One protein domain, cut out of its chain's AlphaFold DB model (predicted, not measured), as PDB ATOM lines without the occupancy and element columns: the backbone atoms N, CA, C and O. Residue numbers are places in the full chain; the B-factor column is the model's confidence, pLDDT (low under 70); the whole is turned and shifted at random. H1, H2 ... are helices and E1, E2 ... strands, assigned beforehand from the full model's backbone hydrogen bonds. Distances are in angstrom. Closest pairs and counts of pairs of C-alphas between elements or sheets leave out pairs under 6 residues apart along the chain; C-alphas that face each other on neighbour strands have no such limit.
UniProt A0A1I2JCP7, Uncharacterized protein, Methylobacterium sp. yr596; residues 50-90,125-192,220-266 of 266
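This is residues 50 to 90, 125 to 192 and 220 to 266 of the 266 residues of an uncharacterized protein of Methylobacterium sp. yr596 (UniProt A0A1I2JCP7). A twisted sheet of four strands forms the middle layer, with the long helix H8 slanting over one face and H1 and H5 over the other, making three layers with helices on both faces of the sheet. H2 and H3 graze the sheet, H4 is on the far side of H1 from it, and residues 255 to 266, of which 255 to 264 belong to H8, stick out from the body. The printed part has 156 residues, with eight named helices and four named strands in the order H1 H2 E1 E2 H3 H4 H5 H6 H7 E3 E4 H8; the sheet is antiparallel throughout, in the order E2 E1 E4 E3, and the class is mixed. The whole is compact, with a radius of gyration of the C-alphas of 16.1 A and spans of 51 by 38 by 26 A.

In the sheet, E2 is residues 125 to 131, E1 residues 81 to 90 (29.1 A), E4 residues 220 to 230 (33.3 A) and E3 residues 183 to 192 (30.4 A). H8, residues 239 to 264, is 37.9 A long and ends with C-alpha 264 at (242.679, 289.681, 136.586). H1, residues 50 to 65, is 22.2 A long and begins with C-alpha 50 at (238.309, 252.571, 150.157). H5 is residues 158 to 167, H2 70 to 78, H3 132 to 135, H4 142 to 145, H6 169 to 172 and H7 178 to 181.

N 128 and O 85 of E2 and E1 are 2.8 A apart, N 86 and O 225 of E1 and E4 2.7 A, and N 224 and O 187 of E4 and E3 2.8 A, each within hydrogen-bond range. H8 is on the sheet at a height of 7.8 A, over E1, E4 and E3, slantwise at 44 degrees to E1 on the local plane; the closest C-alphas of H8 and E4, Ala 243 and Gly 227, are 5.4 A apart. On the opposite face are H1, at a height of 9.6 A, and H5, at 8.6 A over E3. With residues 59 to 63 alone H1 touches H5, the same way at a shallow tilt of 29 degrees, C-alphas 63 and 159 being closest at 5.4 A. H1, the hub, also touches H3 (C-alphas 61 and 135, 5.3 A) with residues 60 to 65 alone, and only just touches H2 and H4, with 3 pairs of C-alphas within 8 A each. H6 only just touches H5, only at the corner, with 3 such pairs; H7 only grazes the sheet. In H1, H2, H5 and H8 every O i to N i+4 pair is within hydrogen-bond range; H3, H4, H6 and H7 are too short for one.

The C-alphas farthest apart, of Gln 137 and Arg 266, are 52.9 A apart. Residues 91 to 124 and 193 to 219 are not printed, with C-alpha gaps of 8.7 A and 6.4 A. The link from H4 to H5 is long. Confidence is under 70 at residues 67 to 69, 151 to 154, 169 to 181 and 260 to 266.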
ATOM      1  N   ALA A  50     238.801 253.111 148.896       86.88
ATOM      2  CA  ALA A  50     238.309 252.571 150.157       86.88
ATOM      3  C   ALA A  50     239.030 253.141 151.394       86.88
ATOM      4  O   ALA A  50     238.361 253.390 152.398       86.88
ATOM      5  N   SER A  51     240.349 253.378 151.346       86.56
ATOM      6  CA  SER A  51     241.065 254.000 152.470       86.56
ATOM      7  C   SER A  51     240.698 255.476 152.631       86.56
ATOM      8  O   SER A  51     240.440 255.909 153.754       86.56
ATOM      9  N   ILE A  52     240.506 256.208 151.526       87.94
ATOM     10  CA  ILE A  52     240.007 257.596 151.542       87.94
ATOM     11  C   ILE A  52     238.599 257.668 152.152       87.94
ATOM     12  O   ILE A  52     238.352 258.445 153.075       87.94
ATOM     13  N   VAL A  53     237.667 256.818 151.698       91.00
ATOM     14  CA  VAL A  53     236.303 256.750 152.256       91.00
ATOM     15  C   VAL A  53     236.328 256.400 153.742       91.00
ATOM     16  O   VAL A  53     235.588 256.987 154.536       91.00
ATOM     17  N   GLN A  54     237.195 255.469 154.138       91.31
ATOM     18  CA  GLN A  54     237.367 255.111 155.539       91.31
ATOM     19  C   GLN A  54     237.866 256.301 156.365       91.31
ATOM     20  O   GLN A  54     237.385 256.491 157.484       91.31
ATOM     21  N   ARG A  55     238.775 257.125 155.829       89.94
ATOM     22  CA  ARG A  55     239.243 258.335 156.510       89.94
ATOM     23  C   ARG A  55     238.145 259.384 156.652       89.94
ATOM     24  O   ARG A  55     237.946 259.878 157.759       89.94
ATOM     25  N   ILE A  56     237.398 259.664 155.582       92.31
ATOM     26  CA  ILE A  56     236.239 260.572 155.618       92.31
ATOM     27  C   ILE A  56     235.281 260.139 156.731       92.31
ATOM     28  O   ILE A  56     234.862 260.948 157.558       92.31
ATOM     29  N   ARG A  57     234.981 258.836 156.810       93.56
ATOM     30  CA  ARG A  57     234.141 258.281 157.875       93.56
ATOM     31  C   ARG A  57     234.737 258.510 159.266       93.56
ATOM     32  O   ARG A  57     233.990 258.845 160.177       93.56
ATOM     33  N   CYS A  58     236.044 258.322 159.445       92.06
ATOM     34  CA  CYS A  58     236.716 258.549 160.725       92.06
ATOM     35  C   CYS A  58     236.607 260.006 161.194       92.06
ATOM     36  O   CYS A  58     236.255 260.233 162.349       92.06
ATOM     37  N   GLU A  59     236.817 260.980 160.308       91.00
ATOM     38  CA  GLU A  59     236.625 262.390 160.666       91.00
ATOM     39  C   GLU A  59     235.171 262.727 160.962       91.00
ATOM     40  O   GLU A  59     234.889 263.468 161.896       91.00
ATOM     41  N   LEU A  60     234.226 262.153 160.218       92.94
ATOM     42  CA  LEU A  60     232.807 262.354 160.500       92.94
ATOM     43  C   LEU A  60     232.378 261.721 161.830       92.94
ATOM     44  O   LEU A  60     231.467 262.242 162.465       92.94
ATOM     45  N   ILE A  61     233.023 260.639 162.280       92.44
ATOM     46  CA  ILE A  61     232.822 260.089 163.632       92.44
ATOM     47  C   ILE A  61     233.358 261.064 164.683       92.44
ATOM     48  O   ILE A  61     232.701 261.277 165.697       92.44
ATOM     49  N   GLU A  62     234.514 261.685 164.447       89.88
ATOM     50  CA  GLU A  62     235.037 262.721 165.343       89.88
ATOM     51  C   GLU A  62     234.125 263.946 165.369       89.88
ATOM     52  O   GLU A  62     233.840 264.468 166.439       89.88
ATOM     53  N   VAL A  63     233.571 264.360 164.230       90.06
ATOM     54  CA  VAL A  63     232.500 265.362 164.209       90.06
ATOM     55  C   VAL A  63     231.312 264.864 165.024       90.06
ATOM     56  O   VAL A  63     230.845 265.552 165.910       90.06
ATOM     57  N   ALA A  64     230.824 263.650 164.806       90.50
ATOM     58  CA  ALA A  64     229.631 263.169 165.493       90.50
ATOM     59  C   ALA A  64     229.810 262.962 167.015       90.50
ATOM     60  O   ALA A  64     228.822 263.034 167.751       90.50
ATOM     61  N   GLY A  65     231.031 262.672 167.483       81.19
ATOM     62  CA  GLY A  65     231.308 262.219 168.851       81.19
ATOM     63  C   GLY A  65     232.228 263.104 169.699       81.19
ATOM     64  O   GLY A  65     232.131 263.044 170.919       81.19
ATOM     65  N   ASP A  66     233.094 263.928 169.101       70.62
ATOM     66  CA  ASP A  66     234.155 264.680 169.802       70.62
ATOM     67  C   ASP A  66     233.746 266.118 170.172       70.62
ATOM     68  O   ASP A  66     234.580 266.982 170.456       70.62
ATOM     69  N   PHE A  67     232.446 266.422 170.172       60.50
ATOM     70  CA  PHE A  67     231.986 267.698 170.703       60.50
ATOM     71  C   PHE A  67     232.016 267.654 172.227       60.50
ATOM     72  O   PHE A  67     231.185 267.021 172.872       60.50
ATOM     73  N   ALA A  68     232.954 268.407 172.800       51.00
ATOM     74  CA  ALA A  68     233.136 268.639 174.234       51.00
ATOM     75  C   ALA A  68     231.885 269.172 174.979       51.00
ATOM     76  O   ALA A  68     231.925 269.363 176.193       51.00
ATOM     77  N   ALA A  69     230.767 269.398 174.284       65.81
ATOM     78  CA  ALA A  69     229.467 269.678 174.863       65.81
ATOM     79  C   ALA A  69     228.458 268.615 174.398       65.81
ATOM     80  O   ALA A  69     228.045 268.605 173.241       65.81
ATOM     81  N   GLU A  70     227.987 267.784 175.332       78.50
ATOM     82  CA  GLU A  70     226.865 266.836 175.173       78.50
ATOM     83  C   GLU A  70     225.661 267.446 174.415       78.50
ATOM     84  O   GLU A  70     224.949 266.769 173.677       78.50
ATOM     85  N   GLN A  71     225.476 268.763 174.541       76.56
ATOM     86  CA  GLN A  71     224.455 269.551 173.851       76.56
ATOM     87  C   GLN A  71     224.541 269.478 172.320       76.56
ATOM     88  O   GLN A  71     223.506 269.437 171.659       76.56
ATOM     89  N   ASP A  72     225.740 269.470 171.736       77.44
ATOM     90  CA  ASP A  72     225.892 269.412 170.279       77.44
ATOM     91  C   ASP A  72     225.616 268.001 169.750       77.44
ATOM     92  O   ASP A  72     224.992 267.853 168.699       77.44
ATOM     93  N   ARG A  73     225.952 266.963 170.527       82.69
ATOM     94  CA  ARG A  73     225.562 265.577 170.228       82.69
ATOM     95  C   ARG A  73     224.044 265.417 170.193       82.69
ATOM     96  O   ARG A  73     223.509 264.835 169.251       82.69
ATOM     97  N   ILE A  74     223.350 265.966 171.191       82.88
ATOM     98  CA  ILE A  74     221.883 265.946 171.252       82.88
ATOM     99  C   ILE A  74     221.293 266.635 170.018       82.88
ATOM    100  O   ILE A  74     220.457 266.042 169.341       82.88
ATOM    101  N   LYS A  75     221.793 267.823 169.644       82.12
ATOM    102  CA  LYS A  75     221.341 268.518 168.426       82.12
ATOM    103  C   LYS A  75     221.561 267.692 167.162       82.12
ATOM    104  O   LYS A  75     220.673 267.646 166.320       82.12
ATOM    105  N   ILE A  76     222.714 267.041 167.010       85.81
ATOM    106  CA  ILE A  76     223.004 266.199 165.838       85.81
ATOM    107  C   ILE A  76     221.969 265.077 165.701       85.81
ATOM    108  O   ILE A  76     221.493 264.812 164.595       85.81
ATOM    109  N   ILE A  77     221.611 264.442 166.820       87.44
ATOM    110  CA  ILE A  77     220.639 263.347 166.861       87.44
ATOM    111  C   ILE A  77     219.219 263.866 166.607       87.44
ATOM    112  O   ILE A  77     218.519 263.326 165.755       87.44
ATOM    113  N   GLU A  78     218.797 264.929 167.297       86.56
ATOM    114  CA  GLU A  78     217.454 265.514 167.159       86.56
ATOM    115  C   GLU A  78     217.198 266.087 165.760       86.56
ATOM    116  O   GLU A  78     216.092 265.994 165.229       86.56
ATOM    117  N   GLN A  79     218.220 266.688 165.149       84.75
ATOM    118  CA  GLN A  79     218.123 267.306 163.827       84.75
ATOM    119  C   GLN A  79     218.425 266.315 162.686       84.75
ATOM    120  O   GLN A  79     218.347 266.714 161.521       84.75
ATOM    121  N   ASP A  80     218.738 265.051 163.009       88.75
ATOM    122  CA  ASP A  80     219.095 263.972 162.074       88.75
ATOM    123  C   ASP A  80     220.122 264.423 161.028       88.75
ATOM    124  O   ASP A  80     219.912 264.270 159.829       88.75
ATOM    125  N   ILE A  81     221.211 265.067 161.455       88.88
ATOM    126  CA  ILE A  81     222.132 265.700 160.504       88.88
ATOM    127  C   ILE A  81     222.772 264.638 159.597       88.88
ATOM    128  O   ILE A  81     223.348 263.655 160.072       88.88
ATOM    129  N   GLN A  82     222.704 264.857 158.284       91.25
ATOM    130  CA  GLN A  82     223.374 264.046 157.275       91.25
ATOM    131  C   GLN A  82     224.507 264.829 156.624       91.25
ATOM    132  O   GLN A  82     224.357 266.006 156.299       91.25
ATOM    133  N   ALA A  83     225.628 264.153 156.407       92.12
ATOM    134  CA  ALA A  83     226.740 264.642 155.615       92.12
ATOM    135  C   ALA A  83     226.696 263.968 154.242       92.12
ATOM    136  O   ALA A  83     226.736 262.739 154.148       92.12
ATOM    137  N   VAL A  84     226.627 264.762 153.180       92.44
ATOM    138  CA  VAL A  84     226.815 264.298 151.805       92.44
ATOM    139  C   VAL A  84     228.169 264.781 151.332       92.44
ATOM    140  O   VAL A  84     228.514 265.945 151.509       92.44
ATOM    141  N   VAL A  85     228.949 263.880 150.757       91.69
ATOM    142  CA  VAL A  85     230.329 264.123 150.358       91.69
ATOM    143  C   VAL A  85     230.487 263.716 148.897       91.69
ATOM    144  O   VAL A  85     230.247 262.566 148.546       91.69
ATOM    145  N   GLU A  86     230.874 264.655 148.044       93.06
ATOM    146  CA  GLU A  86     231.370 264.419 146.690       93.06
ATOM    147  C   GLU A  86     232.893 264.273 146.756       93.06
ATOM    148  O   GLU A  86     233.615 265.227 147.049       93.06
ATOM    149  N   LEU A  87     233.383 263.068 146.480       89.50
ATOM    150  CA  LEU A  87     234.801 262.806 146.279       89.50
ATOM    151  C   LEU A  87     235.086 262.847 144.779       89.50
ATOM    152  O   LEU A  87     234.541 262.034 144.033       89.50
ATOM    153  N   SER A  88     235.945 263.768 144.353       88.88
ATOM    154  CA  SER A  88     236.406 263.915 142.976       88.88
ATOM    155  C   SER A  88     237.923 263.752 142.913       88.88
ATOM    156  O   SER A  88     238.658 264.622 143.368       88.88
ATOM    157  N   LEU A  89     238.389 262.662 142.313       85.31
ATOM    158  CA  LEU A  89     239.805 262.381 142.072       85.31
ATOM    159  C   LEU A  89     240.116 262.658 140.602       85.31
ATOM    160  O   LEU A  89     239.431 262.131 139.719       85.31
ATOM    161  N   SER A  90     241.121 263.481 140.328       83.81
ATOM    162  CA  SER A  90     241.551 263.818 138.973       83.81
ATOM    163  C   SER A  90     243.051 263.620 138.832       83.81
ATOM    164  O   SER A  90     243.848 264.271 139.498       83.81
ATOM    165  N   THR A 125     234.458 260.389 140.150       89.25
ATOM    166  CA  THR A 125     233.563 261.127 141.042       89.25
ATOM    167  C   THR A 125     232.599 260.157 141.698       89.25
ATOM    168  O   THR A 125     231.945 259.373 141.011       89.25
ATOM    169  N   THR A 126     232.499 260.211 143.024       91.06
ATOM    170  CA  THR A 126     231.537 259.415 143.788       91.06
ATOM    171  C   THR A 126     230.878 260.252 144.871       91.06
ATOM    172  O   THR A 126     231.504 261.123 145.473       91.06
ATOM    173  N   TYR A 127     229.614 259.945 145.142       90.81
ATOM    174  CA  TYR A 127     228.837 260.565 146.205       90.81
ATOM    175  C   TYR A 127     228.696 259.597 147.370       90.81
ATOM    176  O   TYR A 127     228.352 258.430 147.191       90.81
ATOM    177  N   LEU A 128     228.969 260.087 148.569       91.88
ATOM    178  CA  LEU A 128     228.874 259.347 149.816       91.88
ATOM    179  C   LEU A 128     227.873 260.067 150.709       91.88
ATOM    180  O   LEU A 128     227.836 261.295 150.747       91.88
ATOM    181  N   THR A 129     227.045 259.320 151.424       91.56
ATOM    182  CA  THR A 129     226.072 259.890 152.359       91.56
ATOM    183  C   THR A 129     226.218 259.204 153.702       91.56
ATOM    184  O   THR A 129     226.243 257.978 153.779       91.56
ATOM    185  N   PHE A 130     226.309 260.005 154.756       93.50
ATOM    186  CA  PHE A 130     226.503 259.544 156.120       93.50
ATOM    187  C   PHE A 130     225.481 260.205 157.043       93.50
ATOM    188  O   PHE A 130     225.273 261.414 156.971       93.50
ATOM    189  N   SER A 131     224.871 259.435 157.944       92.38
ATOM    190  CA  SER A 131     224.089 259.992 159.052       92.38
ATOM    191  C   SER A 131     225.018 260.243 160.235       92.38
ATOM    192  O   SER A 131     225.602 259.303 160.773       92.38
ATOM    193  N   LEU A 132     225.153 261.497 160.672       92.00
ATOM    194  CA  LEU A 132     225.941 261.809 161.867       92.00
ATOM    195  C   LEU A 132     225.310 261.206 163.129       92.00
ATOM    196  O   LEU A 132     226.030 260.849 164.055       92.00
ATOM    197  N   ALA A 133     223.986 261.029 163.157       90.25
ATOM    198  CA  ALA A 133     223.299 260.352 164.254       90.25
ATOM    199  C   ALA A 133     223.662 258.855 164.344       90.25
ATOM    200  O   ALA A 133     223.762 258.310 165.437       90.25
ATOM    201  N   GLU A 134     223.887 258.187 163.209       91.62
ATOM    202  CA  GLU A 134     224.382 256.804 163.180       91.62
ATOM    203  C   GLU A 134     225.881 256.734 163.514       91.62
ATOM    204  O   GLU A 134     226.340 255.849 164.244       91.62
ATOM    205  N   LEU A 135     226.660 257.696 163.014       92.31
ATOM    206  CA  LEU A 135     228.092 257.769 163.291       92.31
ATOM    207  C   LEU A 135     228.395 258.111 164.755       92.31
ATOM    208  O   LEU A 135     229.384 257.607 165.274       92.31
ATOM    209  N   SER A 136     227.543 258.876 165.447       90.00
ATOM    210  CA  SER A 136     227.717 259.184 166.878       90.00
ATOM    211  C   SER A 136     227.554 257.953 167.776       90.00
ATOM    212  O   SER A 136     228.100 257.911 168.878       90.00
ATOM    213  N   GLN A 137     226.827 256.938 167.304       88.25
ATOM    214  CA  GLN A 137     226.669 255.646 167.978       88.25
ATOM    215  C   GLN A 137     227.762 254.646 167.580       88.25
ATOM    216  O   GLN A 137     227.941 253.617 168.233       88.25
ATOM    217  N   SER A 138     228.493 254.925 166.499       89.12
ATOM    218  CA  SER A 138     229.544 254.050 165.997       89.12
ATOM    219  C   SER A 138     230.807 254.185 166.846       89.12
ATOM    220  O   SER A 138     231.316 255.280 167.073       89.12
ATOM    221  N   ILE A 139     231.367 253.055 167.273       84.94
ATOM    222  CA  ILE A 139     232.652 253.041 167.979       84.94
ATOM    223  C   ILE A 139     233.758 253.420 166.988       84.94
ATOM    224  O   ILE A 139     233.878 252.813 165.918       84.94
ATOM    225  N   ARG A 140     234.589 254.405 167.353       85.62
ATOM    226  CA  ARG A 140     235.769 254.802 166.573       85.62
ATOM    227  C   ARG A 140     236.665 253.580 166.365       85.62
ATOM    228  O   ARG A 140     237.134 252.955 167.313       85.62
ATOM    229  N   ASN A 141     236.856 253.201 165.104       86.38
ATOM    230  CA  ASN A 141     237.686 252.057 164.748       86.38
ATOM    231  C   ASN A 141     239.164 252.411 164.987       86.38
ATOM    232  O   ASN A 141     239.578 253.509 164.633       86.38
ATOM    233  N   LYS A 142     239.983 251.470 165.480       87.44
ATOM    234  CA  LYS A 142     241.449 251.637 165.593       87.44
ATOM    235  C   LYS A 142     242.114 252.021 164.267       87.44
ATOM    236  O   LYS A 142     243.176 252.626 164.260       87.44
ATOM    237  N   ARG A 143     241.485 251.699 163.130       84.81
ATOM    238  CA  ARG A 143     241.930 252.147 161.799       84.81
ATOM    239  C   ARG A 143     241.917 253.670 161.626       84.81
ATOM    240  O   ARG A 143     242.618 254.164 160.759       84.81
ATOM    241  N   CYS A 144     241.146 254.398 162.432       86.81
ATOM    242  CA  CYS A 144     241.130 255.859 162.427       86.81
ATOM    243  C   CYS A 144     242.394 256.472 163.050       86.81
ATOM    244  O   CYS A 144     242.739 257.601 162.718       86.81
ATOM    245  N   ASP A 145     243.091 255.721 163.908       86.94
ATOM    246  CA  ASP A 145     244.343 256.142 164.549       86.94
ATOM    247  C   ASP A 145     245.580 255.833 163.695       86.94
ATOM    248  O   ASP A 145     246.693 256.225 164.044       86.94
ATOM    249  N   LEU A 146     245.404 255.110 162.585       83.00
ATOM    250  CA  LEU A 146     246.496 254.830 161.663       83.00
ATOM    251  C   LEU A 146     246.925 256.120 160.950       83.00
ATOM    252  O   LEU A 146     246.080 256.981 160.666       83.00
ATOM    253  N   PRO A 147     248.229 256.264 160.660       78.62
ATOM    254  CA  PRO A 147     248.722 257.390 159.886       78.62
ATOM    255  C   PRO A 147     248.092 257.398 158.491       78.62
ATOM    256  O   PRO A 147     247.697 256.363 157.955       78.62
ATOM    257  N   ALA A 148     248.015 258.595 157.920       75.06
ATOM    258  CA  ALA A 148     247.524 258.820 156.574       75.06
ATOM    259  C   ALA A 148     248.384 258.068 155.543       75.06
ATOM    260  O   ALA A 148     249.595 258.277 155.483       75.06
ATOM    261  N   ASP A 149     247.763 257.219 154.725       74.62
ATOM    262  CA  ASP A 149     248.395 256.539 153.584       74.62
ATOM    263  C   ASP A 149     248.458 257.434 152.329       74.62
ATOM    264  O   ASP A 149     249.259 257.200 151.425       74.62
ATOM    265  N   THR A 150     247.664 258.506 152.297       73.62
ATOM    266  CA  THR A 150     247.550 259.495 151.212       73.62
ATOM    267  C   THR A 150     247.483 260.928 151.762       73.62
ATOM    268  O   THR A 150     247.145 261.142 152.927       73.62
ATOM    269  N   ASN A 151     247.749 261.933 150.919       67.19
ATOM    270  CA  ASN A 151     247.460 263.341 151.230       67.19
ATOM    271  C   ASN A 151     245.976 263.590 151.574       67.19
ATOM    272  O   ASN A 151     245.679 264.385 152.465       67.19
ATOM    273  N   LEU A 152     245.050 262.857 150.945       65.75
ATOM    274  CA  LEU A 152     243.626 262.822 151.293       65.75
ATOM    275  C   LEU A 152     243.329 262.057 152.586       65.75
ATOM    276  O   LEU A 152     242.223 262.152 153.109       65.75
ATOM    277  N   ALA A 153     244.276 261.288 153.121       60.03
ATOM    278  CA  ALA A 153     244.099 260.620 154.405       60.03
ATOM    279  C   ALA A 153     244.563 261.477 155.599       60.03
ATOM    280  O   ALA A 153     244.549 260.997 156.730       60.03
ATOM    281  N   GLY A 154     244.988 262.726 155.369       68.81
ATOM    282  CA  GLY A 154     245.418 263.662 156.408       68.81
ATOM    283  C   GLY A 154     244.278 264.176 157.299       68.81
ATOM    284  O   GLY A 154     243.371 263.435 157.680       68.81
ATOM    285  N   ASN A 155     244.359 265.450 157.689       78.94
ATOM    286  CA  ASN A 155     243.237 266.177 158.284       78.94
ATOM    287  C   ASN A 155     242.484 266.879 157.142       78.94
ATOM    288  O   ASN A 155     242.976 267.863 156.590       78.94
ATOM    289  N   LEU A 156     241.324 266.346 156.770       84.56
ATOM    290  CA  LEU A 156     240.435 266.822 155.713       84.56
ATOM    291  C   LEU A 156     239.744 268.139 156.079       84.56
ATOM    292  O   LEU A 156     239.035 268.704 155.249       84.56
ATOM    293  N   GLY A 157     239.908 268.639 157.305       85.19
ATOM    294  CA  GLY A 157     239.338 269.918 157.715       85.19
ATOM    295  C   GLY A 157     237.827 269.869 157.957       85.19
ATOM    296  O   GLY A 157     237.216 270.914 158.205       85.19
ATOM    297  N   ILE A 158     237.198 268.688 157.877       88.94
ATOM    298  CA  ILE A 158     235.735 268.545 157.957       88.94
ATOM    299  C   ILE A 158     235.257 268.996 159.336       88.94
ATOM    300  O   ILE A 158     234.281 269.741 159.451       88.94
ATOM    301  N   LYS A 159     235.993 268.611 160.383       88.69
ATOM    302  CA  LYS A 159     235.715 269.011 161.765       88.69
ATOM    303  C   LYS A 159     235.782 270.518 161.961       88.69
ATOM    304  O   LYS A 159     234.903 271.094 162.596       88.69
ATOM    305  N   GLN A 160     236.797 271.162 161.401       87.06
ATOM    306  CA  GLN A 160     237.013 272.600 161.503       87.06
ATOM    307  C   GLN A 160     235.904 273.355 160.770       87.06
ATOM    308  O   GLN A 160     235.332 274.279 161.337       87.06
ATOM    309  N   ILE A 161     235.541 272.926 159.557       86.88
ATOM    310  CA  ILE A 161     234.467 273.554 158.776       86.88
ATOM    311  C   ILE A 161     233.111 273.371 159.462       86.88
ATOM    312  O   ILE A 161     232.341 274.328 159.565       86.88
ATOM    313  N   PHE A 162     232.826 272.183 159.999       86.75
ATOM    314  CA  PHE A 162     231.606 271.958 160.770       86.75
ATOM    315  C   PHE A 162     231.567 272.828 162.034       86.75
ATOM    316  O   PHE A 162     230.555 273.471 162.308       86.75
ATOM    317  N   ALA A 163     232.670 272.901 162.784       84.81
ATOM    318  CA  ALA A 163     232.767 273.738 163.978       84.81
ATOM    319  C   ALA A 163     232.594 275.229 163.646       84.81
ATOM    320  O   ALA A 163     231.812 275.916 164.303       84.81
ATOM    321  N   MET A 164     233.253 275.718 162.591       83.19
ATOM    322  CA  MET A 164     233.089 277.084 162.088       83.19
ATOM    323  C   MET A 164     231.630 277.368 161.745       83.19
ATOM    324  O   MET A 164     231.085 278.384 162.181       83.19
ATOM    325  N   SER A 165     230.976 276.443 161.039       80.81
ATOM    326  CA  SER A 165     229.560 276.565 160.710       80.81
ATOM    327  C   SER A 165     228.691 276.652 161.966       80.81
ATOM    328  O   SER A 165     227.916 277.596 162.113       80.81
ATOM    329  N   ASN A 166     228.893 275.763 162.943       76.38
ATOM    330  CA  ASN A 166     228.125 275.768 164.190       76.38
ATOM    331  C   ASN A 166     228.320 277.066 165.006       76.38
ATOM    332  O   ASN A 166     227.418 277.507 165.722       76.38
ATOM    333  N   THR A 167     229.483 277.716 164.882       78.69
ATOM    334  CA  THR A 167     229.738 279.030 165.500       78.69
ATOM    335  C   THR A 167     229.189 280.211 164.699       78.69
ATOM    336  O   THR A 167     228.972 281.285 165.264       78.69
ATOM    337  N   SER A 168     228.921 280.037 163.404       73.88
ATOM    338  CA  SER A 168     228.384 281.092 162.550       73.88
ATOM    339  C   SER A 168     226.867 281.243 162.753       73.88
ATOM    340  O   SER A 168     226.076 280.336 162.505       73.88
ATOM    341  N   GLY A 169     226.456 282.411 163.262       65.62
ATOM    342  CA  GLY A 169     225.120 282.706 163.809       65.62
ATOM    343  C   GLY A 169     223.893 282.073 163.121       65.62
ATOM    344  O   GLY A 169     223.116 281.420 163.820       65.62
ATOM    345  N   PRO A 170     223.678 282.232 161.800       60.62
ATOM    346  CA  PRO A 170     222.483 281.702 161.133       60.62
ATOM    347  C   PRO A 170     222.419 280.165 161.116       60.62
ATOM    348  O   PRO A 170     221.326 279.603 161.161       60.62
ATOM    349  N   PHE A 171     223.565 279.483 161.150       59.28
ATOM    350  CA  PHE A 171     223.655 278.021 161.145       59.28
ATOM    351  C   PHE A 171     223.644 277.420 162.554       59.28
ATOM    352  O   PHE A 171     223.590 276.208 162.708       59.28
ATOM    353  N   LYS A 172     223.625 278.246 163.609       60.41
ATOM    354  CA  LYS A 172     223.428 277.784 164.994       60.41
ATOM    355  C   LYS A 172     221.971 277.382 165.275       60.41
ATOM    356  O   LYS A 172     221.707 276.652 166.228       60.41
ATOM    357  N   ARG A 173     221.021 277.868 164.464       63.75
ATOM    358  CA  ARG A 173     219.567 277.679 164.634       63.75
ATOM    359  C   ARG A 173     218.968 276.907 163.460       63.75
ATOM    360  O   ARG A 173     218.176 277.445 162.686       63.75
ATOM    361  N   TRP A 174     219.381 275.646 163.326       65.81
ATOM    362  CA  TRP A 174     218.892 274.685 162.320       65.81
ATOM    363  C   TRP A 174     217.367 274.483 162.364       65.81
ATOM    364  O   TRP A 174     216.743 274.093 161.373       65.81
ATOM    365  N   ASP A 175     216.768 274.755 163.520       61.38
ATOM    366  CA  ASP A 175     215.340 274.747 163.807       61.38
ATOM    367  C   ASP A 175     214.589 275.925 163.161       61.38
ATOM    368  O   ASP A 175     213.444 275.757 162.749       61.38
ATOM    369  N   GLN A 176     215.232 277.089 163.021       60.66
ATOM    370  CA  GLN A 176     214.594 278.341 162.580       60.66
ATOM    371  C   GLN A 176     214.890 278.715 161.128       60.66
ATOM    372  O   GLN A 176     214.175 279.523 160.542       60.66
ATOM    373  N   THR A 177     215.938 278.149 160.531       59.34
ATOM    374  CA  THR A 177     216.408 278.566 159.201       59.34
ATOM    375  C   THR A 177     215.640 277.949 158.036       59.34
ATOM    376  O   THR A 177     215.882 278.332 156.892       59.34
ATOM    377  N   GLY A 178     214.704 277.020 158.267       61.75
ATOM    378  CA  GLY A 178     214.021 276.341 157.163       61.75
ATOM    379  C   GLY A 178     215.045 275.775 156.168       61.75
ATOM    380  O   GLY A 178     216.082 275.250 156.586       61.75
ATOM    381  N   SER A 179     214.792 275.871 154.858       56.88
ATOM    382  CA  SER A 179     215.704 275.411 153.787       56.88
ATOM    383  C   SER A 179     217.122 276.001 153.851       56.88
ATOM    384  O   SER A 179     218.020 275.481 153.201       56.88
ATOM    385  N   ASN A 180     217.345 277.046 154.650       60.34
ATOM    386  CA  ASN A 180     218.597 277.805 154.696       60.34
ATOM    387  C   ASN A 180     219.611 277.261 155.719       60.34
ATOM    388  O   ASN A 180     220.678 277.840 155.883       60.34
ATOM    389  N   GLY A 181     219.292 276.165 156.418       64.12
ATOM    390  CA  GLY A 181     220.187 275.522 157.392       64.12
ATOM    391  C   GLY A 181     221.250 274.606 156.775       64.12
ATOM    392  O   GLY A 181     221.902 273.868 157.506       64.12
ATOM    393  N   VAL A 182     221.395 274.605 155.447       78.25
ATOM    394  CA  VAL A 182     222.379 273.780 154.738       78.25
ATOM    395  C   VAL A 182     223.676 274.558 154.583       78.25
ATOM    396  O   VAL A 182     223.671 275.700 154.128       78.25
ATOM    397  N   PHE A 183     224.794 273.927 154.914       84.75
ATOM    398  CA  PHE A 183     226.118 274.482 154.652       84.75
ATOM    399  C   PHE A 183     227.033 273.423 154.070       84.75
ATOM    400  O   PHE A 183     226.796 272.227 154.206       84.75
ATOM    401  N   GLY A 184     228.102 273.866 153.431       85.00
ATOM    402  CA  GLY A 184     229.070 272.979 152.824       85.00
ATOM    403  C   GLY A 184     230.416 273.648 152.665       85.00
ATOM    404  O   GLY A 184     230.579 274.842 152.918       85.00
ATOM    405  N   GLY A 185     231.382 272.848 152.258       85.81
ATOM    406  CA  GLY A 185     232.747 273.269 152.034       85.81
ATOM    407  C   GLY A 185     233.414 272.378 151.006       85.81
ATOM    408  O   GLY A 185     232.850 271.392 150.532       85.81
ATOM    409  N   SER A 186     234.633 272.753 150.656       87.88
ATOM    410  CA  SER A 186     235.451 272.020 149.706       87.88
ATOM    411  C   SER A 186     236.911 272.126 150.096       87.88
ATOM    412  O   SER A 186     237.365 273.218 150.446       87.88
ATOM    413  N   VAL A 187     237.646 271.033 149.963       84.00
ATOM    414  CA  VAL A 187     239.088 270.982 150.179       84.00
ATOM    415  C   VAL A 187     239.718 270.316 148.967       84.00
ATOM    416  O   VAL A 187     239.276 269.246 148.551       84.00
ATOM    417  N   SER A 188     240.728 270.962 148.389       83.44
ATOM    418  CA  SER A 188     241.451 270.449 147.228       83.44
ATOM    419  C   SER A 188     242.927 270.286 147.564       83.44
ATOM    420  O   SER A 188     243.568 271.217 148.049       83.44
ATOM    421  N   PHE A 189     243.462 269.112 147.261       79.56
ATOM    422  CA  PHE A 189     244.871 268.773 147.370       79.56
ATOM    423  C   PHE A 189     245.426 268.650 145.955       79.56
ATOM    424  O   PHE A 189     244.813 268.034 145.089       79.56
ATOM    425  N   THR A 190     246.556 269.291 145.680       79.38
ATOM    426  CA  THR A 190     247.217 269.195 144.376       79.38
ATOM    427  C   THR A 190     248.653 268.767 144.588       79.38
ATOM    428  O   THR A 190     249.425 269.469 145.237       79.38
ATOM    429  N   VAL A 191     248.998 267.613 144.030       75.50
ATOM    430  CA  VAL A 191     250.351 267.070 144.026       75.50
ATOM    431  C   VAL A 191     250.865 267.136 142.604       75.50
ATOM    432  O   VAL A 191     250.389 266.412 141.730       75.50
ATOM    433  N   GLU A 192     251.849 267.992 142.373       76.50
ATOM    434  CA  GLU A 192     252.538 268.077 141.093       76.50
ATOM    435  C   GLU A 192     253.923 267.450 141.225       76.50
ATOM    436  O   GLU A 192     254.753 267.875 142.028       76.50
ATOM    437  N   ASN A 220     248.280 265.202 140.242       74.38
ATOM    438  CA  ASN A 220     247.121 264.617 140.906       74.38
ATOM    439  C   ASN A 220     246.384 265.739 141.633       74.38
ATOM    440  O   ASN A 220     246.985 266.476 142.415       74.38
ATOM    441  N   VAL A 221     245.111 265.919 141.306       81.56
ATOM    442  CA  VAL A 221     244.217 266.897 141.913       81.56
ATOM    443  C   VAL A 221     243.069 266.139 142.536       81.56
ATOM    444  O   VAL A 221     242.191 265.621 141.845       81.56
ATOM    445  N   ASP A 222     243.035 266.164 143.853       82.19
ATOM    446  CA  ASP A 222     242.003 265.504 144.615       82.19
ATOM    447  C   ASP A 222     241.146 266.545 145.300       82.19
ATOM    448  O   ASP A 222     241.641 267.430 145.991       82.19
ATOM    449  N   THR A 223     239.844 266.475 145.078       85.75
ATOM    450  CA  THR A 223     238.886 267.441 145.601       85.75
ATOM    451  C   THR A 223     237.807 266.719 146.378       85.75
ATOM    452  O   THR A 223     237.128 265.828 145.868       85.75
ATOM    453  N   LEU A 224     237.638 267.139 147.624       87.06
ATOM    454  CA  LEU A 224     236.583 266.696 148.508       87.06
ATOM    455  C   LEU A 224     235.614 267.853 148.713       87.06
ATOM    456  O   LEU A 224     235.975 268.854 149.325       87.06
ATOM    457  N   THR A 225     234.385 267.712 148.237       87.81
ATOM    458  CA  THR A 225     233.308 268.679 148.477       87.81
ATOM    459  C   THR A 225     232.279 268.031 149.377       87.81
ATOM    460  O   THR A 225     231.938 266.869 149.198       87.81
ATOM    461  N   PHE A 226     231.764 268.747 150.362       90.00
ATOM    462  CA  PHE A 226     230.794 268.186 151.290       90.00
ATOM    463  C   PHE A 226     229.732 269.202 151.675       90.00
ATOM    464  O   PHE A 226     229.972 270.407 151.673       90.00
ATOM    465  N   GLY A 227     228.554 268.697 152.016       88.94
ATOM    466  CA  GLY A 227     227.411 269.461 152.487       88.94
ATOM    467  C   GLY A 227     226.748 268.761 153.667       88.94
ATOM    468  O   GLY A 227     226.648 267.535 153.699       88.94
ATOM    469  N   PHE A 228     226.287 269.542 154.633       88.69
ATOM    470  CA  PHE A 228     225.559 269.082 155.806       88.69
ATOM    471  C   PHE A 228     224.114 269.560 155.737       88.69
ATOM    472  O   PHE A 228     223.855 270.753 155.589       88.69
ATOM    473  N   VAL A 229     223.180 268.622 155.864       88.69
ATOM    474  CA  VAL A 229     221.731 268.845 155.761       88.69
ATOM    475  C   VAL A 229     220.995 268.203 156.927       88.69
ATOM    476  O   VAL A 229     221.508 267.299 157.580       88.69
ATOM    477  N   ARG A 230     219.755 268.639 157.176       86.50
ATOM    478  CA  ARG A 230     218.844 267.928 158.086       86.50
ATOM    479  C   ARG A 230     218.277 266.721 157.374       86.50
ATOM    480  O   ARG A 230     217.763 266.859 156.269       86.50
ATOM    481  N   GLY A 231     218.344 265.570 158.016       82.69
ATOM    482  CA  GLY A 231     217.852 264.314 157.485       82.69
ATOM    483  C   GLY A 231     216.330 264.175 157.545       82.69
ATOM    484  O   GLY A 231     215.615 264.990 158.142       82.69
ATOM    485  N   PRO A 232     215.802 263.114 156.920       80.75
ATOM    486  CA  PRO A 232     214.373 262.887 156.785       80.75
ATOM    487  C   PRO A 232     213.666 262.656 158.118       80.75
ATOM    488  O   PRO A 232     212.496 263.024 158.228       80.75
ATOM    489  N   LYS A 233     214.349 262.140 159.153       82.38
ATOM    490  CA  LYS A 233     213.727 261.947 160.476       82.38
ATOM    491  C   LYS A 233     213.398 263.275 161.160       82.38
ATOM    492  O   LYS A 233     212.508 263.317 161.999       82.38
ATOM    493  N   ALA A 234     214.048 264.364 160.748       78.25
ATOM    494  CA  ALA A 234     213.766 265.719 161.208       78.25
ATOM    495  C   ALA A 234     212.724 266.460 160.338       78.25
ATOM    496  O   ALA A 234     212.617 267.685 160.418       78.25
ATOM    497  N   GLY A 235     211.969 265.742 159.494       71.12
ATOM    498  CA  GLY A 235     210.903 266.302 158.651       71.12
ATOM    499  C   GLY A 235     211.346 266.748 157.249       71.12
ATOM    500  O   GLY A 235     210.597 267.441 156.565       71.12
ATOM    501  N   ARG A 236     212.550 266.361 156.800       75.44
ATOM    502  CA  ARG A 236     213.132 266.729 155.493       75.44
ATOM    503  C   ARG A 236     213.218 265.540 154.542       75.44
ATOM    504  O   ARG A 236     214.285 264.970 154.337       75.44
ATOM    505  N   ALA A 237     212.096 265.176 153.923       70.50
ATOM    506  CA  ALA A 237     212.026 264.028 153.009       70.50
ATOM    507  C   ALA A 237     213.063 264.073 151.860       70.50
ATOM    508  O   ALA A 237     213.516 263.026 151.411       70.50
ATOM    509  N   ASN A 238     213.489 265.275 151.442       81.06
ATOM    510  CA  ASN A 238     214.389 265.501 150.305       81.06
ATOM    511  C   ASN A 238     215.802 265.975 150.703       81.06
ATOM    512  O   ASN A 238     216.482 266.612 149.901       81.06
ATOM    513  N   ALA A 239     216.257 265.661 151.921       76.31
ATOM    514  CA  ALA A 239     217.557 266.079 152.460       76.31
ATOM    515  C   ALA A 239     218.735 265.878 151.488       76.31
ATOM    516  O   ALA A 239     219.562 266.766 151.304       76.31
ATOM    517  N   GLN A 240     218.787 264.727 150.814       77.06
ATOM    518  CA  GLN A 240     219.854 264.417 149.859       77.06
ATOM    519  C   GLN A 240     219.871 265.382 148.666       77.06
ATOM    520  O   GLN A 240     220.937 265.843 148.273       77.06
ATOM    521  N   ILE A 241     218.702 265.734 148.121       82.88
ATOM    522  CA  ILE A 241     218.582 266.661 146.983       82.88
ATOM    523  C   ILE A 241     219.089 268.053 147.377       82.88
ATOM    524  O   ILE A 241     219.811 268.689 146.612       82.88
ATOM    525  N   GLU A 242     218.753 268.507 148.585       79.81
ATOM    526  CA  GLU A 242     219.246 269.779 149.127       79.81
ATOM    527  C   GLU A 242     220.762 269.757 149.359       79.81
ATOM    528  O   GLU A 242     221.452 270.744 149.115       79.81
ATOM    529  N   ALA A 243     221.315 268.621 149.780       77.94
ATOM    530  CA  ALA A 243     222.755 268.494 149.955       77.94
ATOM    531  C   ALA A 243     223.483 268.557 148.605       77.94
ATOM    532  O   ALA A 243     224.489 269.254 148.472       77.94
ATOM    533  N   PHE A 244     222.945 267.878 147.585       83.94
ATOM    534  CA  PHE A 244     223.477 267.939 146.225       83.94
ATOM    535  C   PHE A 244     223.403 269.348 145.638       83.94
ATOM    536  O   PHE A 244     224.337 269.760 144.951       83.94
ATOM    537  N   SER A 245     222.343 270.113 145.918       84.38
ATOM    538  CA  SER A 245     222.242 271.493 145.431       84.38
ATOM    539  C   SER A 245     223.293 272.406 146.071       84.38
ATOM    540  O   SER A 245     223.876 273.242 145.379       84.38
ATOM    541  N   VAL A 246     223.615 272.205 147.353       81.69
ATOM    542  CA  VAL A 246     224.701 272.943 148.014       81.69
ATOM    543  C   VAL A 246     226.067 272.542 147.484       81.69
ATOM    544  O   VAL A 246     226.869 273.422 147.183       81.69
ATOM    545  N   ILE A 247     226.318 271.250 147.277       84.12
ATOM    546  CA  ILE A 247     227.550 270.781 146.626       84.12
ATOM    547  C   ILE A 247     227.694 271.417 145.232       84.12
ATOM    548  O   ILE A 247     228.757 271.947 144.898       84.12
ATOM    549  N   ALA A 248     226.614 271.457 144.447       85.25
ATOM    550  CA  ALA A 248     226.605 272.105 143.139       85.25
ATOM    551  C   ALA A 248     226.890 273.616 143.230       85.25
ATOM    552  O   ALA A 248     227.662 274.140 142.427       85.25
ATOM    553  N   SER A 249     226.322 274.312 144.219       82.69
ATOM    554  CA  SER A 249     226.575 275.740 144.451       82.69
ATOM    555  C   SER A 249     228.029 276.016 144.850       82.69
ATOM    556  O   SER A 249     228.661 276.910 144.285       82.69
ATOM    557  N   VAL A 250     228.601 275.216 145.758       82.44
ATOM    558  CA  VAL A 250     230.019 275.317 146.144       82.44
ATOM    559  C   VAL A 250     230.909 275.148 144.914       82.44
ATOM    560  O   VAL A 250     231.793 275.970 144.676       82.44
ATOM    561  N   ARG A 251     230.621 274.149 144.076       80.81
ATOM    562  CA  ARG A 251     231.359 273.909 142.833       80.81
ATOM    563  C   ARG A 251     231.251 275.075 141.848       80.81
ATOM    564  O   ARG A 251     232.257 275.480 141.269       80.81
ATOM    565  N   GLN A 252     230.061 275.649 141.669       82.12
ATOM    566  CA  GLN A 252     229.875 276.835 140.822       82.12
ATOM    567  C   GLN A 252     230.694 278.029 141.326       82.12
ATOM    568  O   GLN A 252     231.356 278.694 140.527       82.12
ATOM    569  N   ASN A 253     230.718 278.261 142.641       80.12
ATOM    570  CA  ASN A 253     231.495 279.343 143.247       80.12
ATOM    571  C   ASN A 253     233.007 279.144 143.060       80.12
ATOM    572  O   ASN A 253     233.719 280.101 142.765       80.12
ATOM    573  N   GLN A 254     233.505 277.908 143.165       79.81
ATOM    574  CA  GLN A 254     234.910 277.606 142.873       79.81
ATOM    575  C   GLN A 254     235.276 277.923 141.419       79.81
ATOM    576  O   GLN A 254     236.303 278.555 141.163       79.81
ATOM    577  N   ILE A 255     234.421 277.531 140.468       76.75
ATOM    578  CA  ILE A 255     234.637 277.812 139.044       76.75
ATOM    579  C   ILE A 255     234.653 279.325 138.809       76.75
ATOM    580  O   ILE A 255     235.598 279.835 138.209       76.75
ATOM    581  N   ALA A 256     233.663 280.054 139.331       75.00
ATOM    582  CA  ALA A 256     233.580 281.504 139.182       75.00
ATOM    583  C   ALA A 256     234.828 282.217 139.736       75.00
ATOM    584  O   ALA A 256     235.410 283.058 139.049       75.00
ATOM    585  N   ASN A 257     235.293 281.824 140.925       71.69
ATOM    586  CA  ASN A 257     236.500 282.384 141.536       71.69
ATOM    587  C   ASN A 257     237.757 282.080 140.710       71.69
ATOM    588  O   ASN A 257     238.591 282.961 140.506       71.69
ATOM    589  N   SER A 258     237.883 280.859 140.177       72.12
ATOM    590  CA  SER A 258     239.024 280.498 139.326       72.12
ATOM    591  C   SER A 258     239.073 281.319 138.030       72.12
ATOM    592  O   SER A 258     240.145 281.753 137.611       72.12
ATOM    593  N   LEU A 259     237.914 281.615 137.429       71.06
ATOM    594  CA  LEU A 259     237.816 282.427 136.214       71.06
ATOM    595  C   LEU A 259     238.140 283.903 136.468       71.06
ATOM    596  O   LEU A 259     238.793 284.530 135.636       71.06
ATOM    597  N   GLN A 260     237.733 284.457 137.614       65.81
ATOM    598  CA  GLN A 260     238.062 285.839 137.983       65.81
ATOM    599  C   GLN A 260     239.565 286.041 138.191       65.81
ATOM    600  O   GLN A 260     240.116 287.046 137.746       65.81
ATOM    601  N   ILE A 261     240.245 285.077 138.815       62.25
ATOM    602  CA  ILE A 261     241.704 285.125 138.985       62.25
ATOM    603  C   ILE A 261     242.402 285.120 137.619       62.25
ATOM    604  O   ILE A 261     243.319 285.907 137.395       62.25
ATOM    605  N   LEU A 262     241.935 284.293 136.677       59.91
ATOM    606  CA  LEU A 262     242.478 284.254 135.315       59.91
ATOM    607  C   LEU A 262     242.208 285.544 134.525       59.91
ATOM    608  O   LEU A 262     243.044 285.947 133.721       59.91
ATOM    609  N   ALA A 263     241.062 286.189 134.748       64.62
ATOM    610  CA  ALA A 263     240.719 287.457 134.107       64.62
ATOM    611  C   ALA A 263     241.550 288.635 134.644       64.62
ATOM    612  O   ALA A 263     241.914 289.511 133.869       64.62
ATOM    613  N   ASN A 264     241.881 288.632 135.940       67.75
ATOM    614  CA  ASN A 264     242.679 289.681 136.586       67.75
ATOM    615  C   ASN A 264     244.200 289.469 136.461       67.75
ATOM    616  O   ASN A 264     244.970 290.362 136.801       67.75
ATOM    617  N   GLY A 265     244.639 288.284 136.028       60.50
ATOM    618  CA  GLY A 265     246.050 287.944 135.814       60.50
ATOM    619  C   GLY A 265     246.579 288.243 134.404       60.50
ATOM    620  O   GLY A 265     247.686 287.811 134.084       60.50
ATOM    621  N   ARG A 266     245.794 288.918 133.557       49.91
ATOM    622  CA  ARG A 266     246.193 289.423 132.234       49.91
ATOM    623  C   ARG A 266     246.341 290.935 132.277       49.91
ATOM    624  O   ARG A 266     247.239 291.427 131.564       49.91
TER     625      ARG A 266